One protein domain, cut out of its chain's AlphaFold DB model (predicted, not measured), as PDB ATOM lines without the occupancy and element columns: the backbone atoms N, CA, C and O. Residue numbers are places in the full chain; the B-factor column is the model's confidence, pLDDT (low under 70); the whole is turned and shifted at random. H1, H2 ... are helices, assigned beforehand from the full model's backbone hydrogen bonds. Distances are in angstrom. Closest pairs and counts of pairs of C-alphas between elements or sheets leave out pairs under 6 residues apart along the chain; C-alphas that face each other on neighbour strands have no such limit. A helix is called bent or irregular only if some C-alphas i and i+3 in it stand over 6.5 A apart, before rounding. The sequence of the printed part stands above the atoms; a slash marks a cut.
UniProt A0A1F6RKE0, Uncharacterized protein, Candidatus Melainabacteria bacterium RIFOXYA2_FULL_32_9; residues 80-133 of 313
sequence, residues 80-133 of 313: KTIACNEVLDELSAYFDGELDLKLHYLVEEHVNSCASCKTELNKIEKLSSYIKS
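Overview. This is residues 80 to 133 of the 313 residues of an uncharacterized protein of Candidatus Melainabacteria bacterium RIFOXYA2_FULL_32_9 (UniProt A0A1F6RKE0). Two helices, the long H3 and the shorter H2, meet at a corner as an L, and the third helix, H1, packs on both arms of that L, crossing H2 steeply and running nearly along the first part of H3. H3 makes much of the length, its last residues reaching beyond the part that touches H1. The printed part has 54 residues with three named helices, in the order H1, H2, H3 along the chain, and no named strand; the class is all helix. The whole is compact by its radius of gyration of the C-alphas, 11.1 A, yet elongated in outline, with spans of 39 by 22 by 15 A.

Along the chain. The longest helix is H3, residues 115 to 133, which runs 26.6 A from C-alpha 115 at (88.727, 121.887, 166.164) to C-alpha 133 at (108.519, 128.858, 149.764). H2 holds residues 101 to 113 and measures 18.7 A from first to last C-alpha. H1 holds residues 84 to 96, beginning with C-alpha 84 at (93.126, 113.950, 171.102), and also measures 18.7 A. H1 is irregular: C-alphas 89 and 92 are 7.4 A apart, and its line is a rough one.

Arrangement. H3 touches H1 with residues 117 to 125 alone, and the closest C-alphas, those of Leu 91 and Leu 121, are 6.6 A apart. These two helices run the same way at a shallow tilt of 28 degrees. H3 and H2 touch only at the corner by their link, residues 117 to 118 of H3 meeting residues 110 to 112 of H2. Their closest C-alphas, those of Val 111 and Lys 118, are 5.1 A apart, and their lines are about perpendicular, at 73 degrees. H1 and H2 touch, with the C-alphas of Val 87 and Val 107 closest at 5.9 A. They run opposite ways at a steep tilt of 65 degrees, with 9.5 A from centre to centre. In H2 and H3 every O i to N i+4 pair is within hydrogen-bond range; in H1 it is 7 of 9.

Size, cuts and confidence. The two C-alphas farthest apart are those of Lys 80 and Ser 133, the first and last printed, at 39.2 A. The printed part has no cut. Both links are tight, with 4 residues between H1 and H2 and 1 residue between H2 and H3. The mean pLDDT of the printed part of this model is 93.1, and no printed residue is under 70.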
ATOM      1  N   LYS A  80      87.029 101.820 168.577       73.12
ATOM      2  CA  LYS A  80      87.421 102.615 169.737       73.12
ATOM      3  C   LYS A  80      87.755 104.047 169.293       73.12
ATOM      4  O   LYS A  80      88.710 104.247 168.550       73.12
ATOM      5  N   THR A  81      86.988 105.023 169.773       78.25
ATOM      6  CA  THR A  81      87.251 106.451 169.549       78.25
ATOM      7  C   THR A  81      88.669 106.801 170.004       78.25
ATOM      8  O   THR A  81      89.019 106.523 171.155       78.25
ATOM      9  N   ILE A  82      89.466 107.398 169.116       90.75
ATOM     10  CA  ILE A  82      90.834 107.849 169.406       90.75
ATOM     11  C   ILE A  82      90.804 109.161 170.205       90.75
ATOM     12  O   ILE A  82      89.977 110.044 169.944       90.75
ATOM     13  N   ALA A  83      91.664 109.277 171.217       95.50
ATOM     14  CA  ALA A  83      91.745 110.475 172.050       95.50
ATOM     15  C   ALA A  83      92.615 111.565 171.395       95.50
ATOM     16  O   ALA A  83      93.496 111.270 170.593       95.50
ATOM     17  N   CYS A  84      92.400 112.843 171.741       96.75
ATOM     18  CA  CYS A  84      93.126 113.950 171.102       96.75
ATOM     19  C   CYS A  84      94.650 113.837 171.260       96.75
ATOM     20  O   CYS A  84      95.371 114.178 170.337       96.75
ATOM     21  N   ASN A  85      95.152 113.372 172.407       96.25
ATOM     22  CA  ASN A  85      96.590 113.174 172.620       96.25
ATOM     23  C   ASN A  85      97.173 112.121 171.668       96.25
ATOM     24  O   ASN A  85      98.210 112.371 171.073       96.25
ATOM     25  N   GLU A  86      96.471 111.003 171.477       95.62
ATOM     26  CA  GLU A  86      96.874 109.955 170.532       95.62
ATOM     27  C   GLU A  86      96.867 110.489 169.091       95.62
ATOM     28  O   GLU A  86      97.772 110.204 168.322       95.62
ATOM     29  N   VAL A  87      95.891 111.333 168.733       96.81
ATOM     30  CA  VAL A  87      95.874 111.998 167.419       96.81
ATOM     31  C   VAL A  87      97.070 112.928 167.248       96.81
ATOM     32  O   VAL A  87      97.697 112.906 166.197       96.81
ATOM     33  N   LEU A  88      97.396 113.736 168.261       96.06
ATOM     34  CA  LEU A  88      98.519 114.676 168.196       96.06
ATOM     35  C   LEU A  88      99.862 113.970 167.977       96.06
ATOM     36  O   LEU A  88     100.687 114.499 167.233       96.06
ATOM     37  N   ASP A  89     100.057 112.794 168.578       97.25
ATOM     38  CA  ASP A  89     101.270 111.988 168.403       97.25
ATOM     39  C   ASP A  89     101.401 111.454 166.961       97.25
ATOM     40  O   ASP A  89     102.507 111.357 166.432       97.25
ATOM     41  N   GLU A  90     100.274 111.195 166.291       97.62
ATOM     42  CA  GLU A  90     100.214 110.614 164.942       97.62
ATOM     43  C   GLU A  90     100.039 111.654 163.817       97.62
ATOM     44  O   GLU A  90     100.129 111.317 162.636       97.62
ATOM     45  N   LEU A  91      99.810 112.937 164.137       96.50
ATOM     46  CA  LEU A  91      99.524 113.983 163.139       96.50
ATOM     47  C   LEU A  91     100.645 114.170 162.106       96.50
ATOM     48  O   LEU A  91     100.353 114.497 160.956       96.50
ATOM     49  N   SER A  92     101.910 113.984 162.497       96.38
ATOM     50  CA  SER A  92     103.037 114.082 161.556       96.38
ATOM     51  C   SER A  92     103.005 112.935 160.549       96.38
ATOM     52  O   SER A  92     103.029 113.178 159.348       96.38
ATOM     53  N   ALA A  93     102.862 111.697 161.030       96.12
ATOM     54  CA  ALA A  93     102.767 110.521 160.171       96.12
ATOM     55  C   ALA A  93     101.502 110.557 159.294       96.12
ATOM     56  O   ALA A  93     101.534 110.128 158.143       96.12
ATOM     57  N   TYR A  94     100.397 111.118 159.799       96.94
ATOM     58  CA  TYR A  94      99.196 111.380 159.003       96.94
ATOM     59  C   TYR A  94      99.479 112.343 157.846       96.94
ATOM     60  O   TYR A  94      99.115 112.051 156.708       96.94
ATOM     61  N   PHE A  95     100.144 113.467 158.129       96.38
ATOM     62  CA  PHE A  95     100.490 114.477 157.127       96.38
ATOM     63  C   PHE A  95     101.424 113.924 156.037       96.38
ATOM     64  O   PHE A  95     101.244 114.242 154.862       96.38
ATOM     65  N   ASP A  96     102.367 113.059 156.414       95.38
ATOM     66  CA  ASP A  96     103.315 112.424 155.490       95.38
ATOM     67  C   ASP A  96     102.732 111.187 154.768       95.38
ATOM     68  O   ASP A  96     103.348 110.651 153.847       95.38
ATOM     69  N   GLY A  97     101.521 110.746 155.137       93.94
ATOM     70  CA  GLY A  97     100.850 109.586 154.541       93.94
ATOM     71  C   GLY A  97     101.413 108.230 154.987       93.94
ATOM     72  O   GLY A  97     101.221 107.233 154.294       93.94
ATOM     73  N   GLU A  98     102.100 108.179 156.129       95.06
ATOM     74  CA  GLU A  98     102.791 106.986 156.643       95.06
ATOM     75  C   GLU A  98     101.922 106.111 157.565       95.06
ATOM     76  O   GLU A  98     102.343 105.026 157.972       95.06
ATOM     77  N   LEU A  99     100.709 106.556 157.905       91.31
ATOM     78  CA  LEU A  99      99.802 105.787 158.759       91.31
ATOM     79  C   LEU A  99      99.240 104.550 158.054       91.31
ATOM     80  O   LEU A  99      98.923 104.569 156.863       91.31
ATOM     81  N   ASP A 100      99.022 103.482 158.825       89.06
ATOM     82  CA  ASP A 100      98.249 102.344 158.341       89.06
ATOM     83  C   ASP A 100      96.802 102.757 158.014       89.06
ATOM     84  O   ASP A 100      96.254 103.701 158.587       89.06
ATOM     85  N   LEU A 101      96.162 102.016 157.103       82.31
ATOM     86  CA  LEU A 101      94.842 102.359 156.569       82.31
ATOM     87  C   LEU A 101      93.789 102.578 157.670       82.31
ATOM     88  O   LEU A 101      92.938 103.452 157.543       82.31
ATOM     89  N   LYS A 102      93.825 101.793 158.755       86.56
ATOM     90  CA  LYS A 102      92.835 101.890 159.832       86.56
ATOM     91  C   LYS A 102      93.069 103.145 160.668       86.56
ATOM     92  O   LYS A 102      92.109 103.845 160.983       86.56
ATOM     93  N   LEU A 103      94.317 103.406 161.045       88.25
ATOM     94  CA  LEU A 103      94.673 104.571 161.849       88.25
ATOM     95  C   LEU A 103      94.478 105.875 161.064       88.25
ATOM     96  O   LEU A 103      93.987 106.849 161.632       88.25
ATOM     97  N   HIS A 104      94.741 105.858 159.753       93.38
ATOM     98  CA  HIS A 104      94.493 106.983 158.853       93.38
ATOM     99  C   HIS A 104      93.040 107.473 158.925       93.38
ATOM    100  O   HIS A 104      92.812 108.646 159.210       93.38
ATOM    101  N   TYR A 105      92.059 106.578 158.751       90.19
ATOM    102  CA  TYR A 105      90.639 106.953 158.810       90.19
ATOM    103  C   TYR A 105      90.221 107.492 160.182       90.19
ATOM    104  O   TYR A 105      89.400 108.402 160.258       90.19
ATOM    105  N   LEU A 106      90.790 106.970 161.272       91.81
ATOM    106  CA  LEU A 106      90.458 107.440 162.620       91.81
ATOM    107  C   LEU A 106      91.003 108.823 162.919       91.81
ATOM    108  O   LEU A 106      90.307 109.648 163.514       91.81
ATOM    109  N   VAL A 107      92.248 109.065 162.520       94.94
ATOM    110  CA  VAL A 107      92.867 110.381 162.639       94.94
ATOM    111  C   VAL A 107      92.117 111.373 161.754       94.94
ATOM    112  O   VAL A 107      91.768 112.449 162.233       94.94
ATOM    113  N   GLU A 108      91.775 111.001 160.519       95.19
ATOM    114  CA  GLU A 108      90.999 111.840 159.601       95.19
ATOM    115  C   GLU A 108      89.613 112.198 160.164       95.19
ATOM    116  O   GLU A 108      89.244 113.375 160.218       95.19
ATOM    117  N   GLU A 109      88.847 111.215 160.638       93.31
ATOM    118  CA  GLU A 109      87.529 111.437 161.244       93.31
ATOM    119  C   GLU A 109      87.623 112.335 162.490       93.31
ATOM    120  O   GLU A 109      86.839 113.281 162.661       93.31
ATOM    121  N   HIS A 110      88.617 112.094 163.350       95.06
ATOM    122  CA  HIS A 110      88.837 112.907 164.540       95.06
ATOM    123  C   HIS A 110      89.245 114.340 164.182       95.06
ATOM    124  O   HIS A 110      88.682 115.288 164.720       95.06
ATOM    125  N   VAL A 111      90.194 114.538 163.265       96.56
ATOM    126  CA  VAL A 111      90.636 115.873 162.826       96.56
ATOM    127  C   VAL A 111      89.481 116.653 162.194       96.56
ATOM    128  O   VAL A 111      89.353 117.859 162.415       96.56
ATOM    129  N   ASN A 112      88.596 115.978 161.461       95.31
ATOM    130  CA  ASN A 112      87.424 116.608 160.861       95.31
ATOM    131  C   ASN A 112      86.369 117.042 161.890       95.31
ATOM    132  O   ASN A 112      85.687 118.046 161.674       95.31
ATOM    133  N   SER A 113      86.258 116.334 163.016       94.56
ATOM    134  CA  SER A 113      85.299 116.635 164.088       94.56
ATOM    135  C   SER A 113      85.876 117.487 165.231       94.56
ATOM    136  O   SER A 113      85.123 118.159 165.939       94.56
ATOM    137  N   CYS A 114      87.199 117.523 165.405       96.81
ATOM    138  CA  CYS A 114      87.884 118.159 166.528       96.81
ATOM    139  C   CYS A 114      88.654 119.422 166.110       96.81
ATOM    140  O   CYS A 114      89.709 119.370 165.472       96.81
ATOM    141  N   ALA A 115      88.161 120.589 166.539       97.06
ATOM    142  CA  ALA A 115      88.727 121.887 166.164       97.06
ATOM    143  C   ALA A 115      90.183 122.102 166.630       97.06
ATOM    144  O   ALA A 115      90.954 122.771 165.935       97.06
ATOM    145  N   SER A 116      90.581 121.548 167.781       96.69
ATOM    146  CA  SER A 116      91.955 121.674 168.287       96.69
ATOM    147  C   SER A 116      92.945 120.901 167.413       96.69
ATOM    148  O   SER A 116      93.908 121.493 166.934       96.69
ATOM    149  N   CYS A 117      92.667 119.628 167.118       97.06
ATOM    150  CA  CYS A 117      93.525 118.794 166.270       97.06
ATOM    151  C   CYS A 117      93.620 119.347 164.841       97.06
ATOM    152  O   CYS A 117      94.709 119.416 164.275       97.06
ATOM    153  N   LYS A 118      92.510 119.861 164.294       97.75
ATOM    154  CA  LYS A 118      92.509 120.567 163.004       97.75
ATOM    155  C   LYS A 118      93.412 121.797 163.000       97.75
ATOM    156  O   LYS A 118      94.059 122.103 162.001       97.75
ATOM    157  N   THR A 119      93.460 122.524 164.114       97.69
ATOM    158  CA  THR A 119      94.333 123.695 164.246       97.69
ATOM    159  C   THR A 119      95.805 123.290 164.253       97.69
ATOM    160  O   THR A 119      96.604 123.977 163.621       97.69
ATOM    161  N   GLU A 120      96.165 122.184 164.910       97.88
ATOM    162  CA  GLU A 120      97.537 121.662 164.896       97.88
ATOM    163  C   GLU A 120      97.951 121.157 163.505       97.88
ATOM    164  O   GLU A 120      99.017 121.542 163.026       97.88
ATOM    165  N   LEU A 121      97.087 120.419 162.799       97.25
ATOM    166  CA  LEU A 121      97.364 119.988 161.421       97.25
ATOM    167  C   LEU A 121      97.630 121.185 160.489       97.25
ATOM    168  O   LEU A 121      98.638 121.223 159.786       97.25
ATOM    169  N   ASN A 122      96.803 122.233 160.573       96.25
ATOM    170  CA  ASN A 122      97.006 123.466 159.806       96.25
ATOM    171  C   ASN A 122      98.355 124.154 160.108       96.25
ATOM    172  O   ASN A 122      98.871 124.898 159.269       96.25
ATOM    173  N   LYS A 123      98.931 123.982 161.310       97.44
ATOM    174  CA  LYS A 123     100.272 124.514 161.618       97.44
ATOM    175  C   LYS A 123     101.354 123.731 160.878       97.44
ATOM    176  O   LYS A 123     102.267 124.368 160.356       97.44
ATOM    177  N   ILE A 124     101.235 122.403 160.810       96.38
ATOM    178  CA  ILE A 124     102.149 121.532 160.051       96.38
ATOM    179  C   ILE A 124     102.086 121.895 158.562       96.38
ATOM    180  O   ILE A 124     103.117 122.172 157.950       96.38
ATOM    181  N   GLU A 125     100.881 122.031 158.001       95.12
ATOM    182  CA  GLU A 125     100.681 122.454 156.610       95.12
ATOM    183  C   GLU A 125     101.329 123.812 156.322       95.12
ATOM    184  O   GLU A 125     102.094 123.954 155.363       95.12
ATOM    185  N   LYS A 126     101.089 124.810 157.184       96.00
ATOM    186  CA  LYS A 126     101.708 126.136 157.060       96.00
ATOM    187  C   LYS A 126     103.224 126.052 157.117       96.00
ATOM    188  O   LYS A 126     103.879 126.645 156.263       96.00
ATOM    189  N   LEU A 127     103.785 125.312 158.072       92.25
ATOM    190  CA  LEU A 127     105.229 125.111 158.178       92.25
ATOM    191  C   LEU A 127     105.788 124.497 156.888       92.25
ATOM    192  O   LEU A 127     106.760 125.016 156.343       92.25
ATOM    193  N   SER A 128     105.133 123.462 156.353       89.75
ATOM    194  CA  SER A 128     105.537 122.816 155.100       89.75
ATOM    195  C   SER A 128     105.514 123.794 153.921       89.75
ATOM    196  O   SER A 128     106.437 123.812 153.108       89.75
ATOM    197  N   SER A 129     104.503 124.668 153.858       88.88
ATOM    198  CA  SER A 129     104.394 125.691 152.819       88.88
ATOM    199  C   SER A 129     105.487 126.753 152.956       88.88
ATOM    200  O   SER A 129     106.084 127.147 151.957       88.88
ATOM    201  N   TYR A 130     105.830 127.151 154.188       89.19
ATOM    202  CA  TYR A 130     106.922 128.085 154.447       89.19
ATOM    203  C   TYR A 130     108.263 127.491 154.048       89.19
ATOM    204  O   TYR A 130     109.018 128.169 153.358       89.19
ATOM    205  N   ILE A 131     108.539 126.235 154.406       85.12
ATOM    206  CA  ILE A 131     109.750 125.523 153.978       85.12
ATOM    207  C   ILE A 131     109.805 125.469 152.448       85.12
ATOM    208  O   ILE A 131     110.799 125.893 151.870       85.12
ATOM    209  N   LYS A 132     108.718 125.065 151.780       81.62
ATOM    210  CA  LYS A 132     108.645 125.039 150.309       81.62
ATOM    211  C   LYS A 132     108.878 126.416 149.678       81.62
ATOM    212  O   LYS A 132     109.544 126.503 148.659       81.62
ATOM    213  N   SER A 133     108.364 127.488 150.283       82.38
ATOM    214  CA  SER A 133     108.519 128.858 149.764       82.38
ATOM    215  C   SER A 133     109.882 129.499 150.059       82.38
ATOM    216  O   SER A 133     110.357 130.328 149.289       82.38
TER     217      SER A 133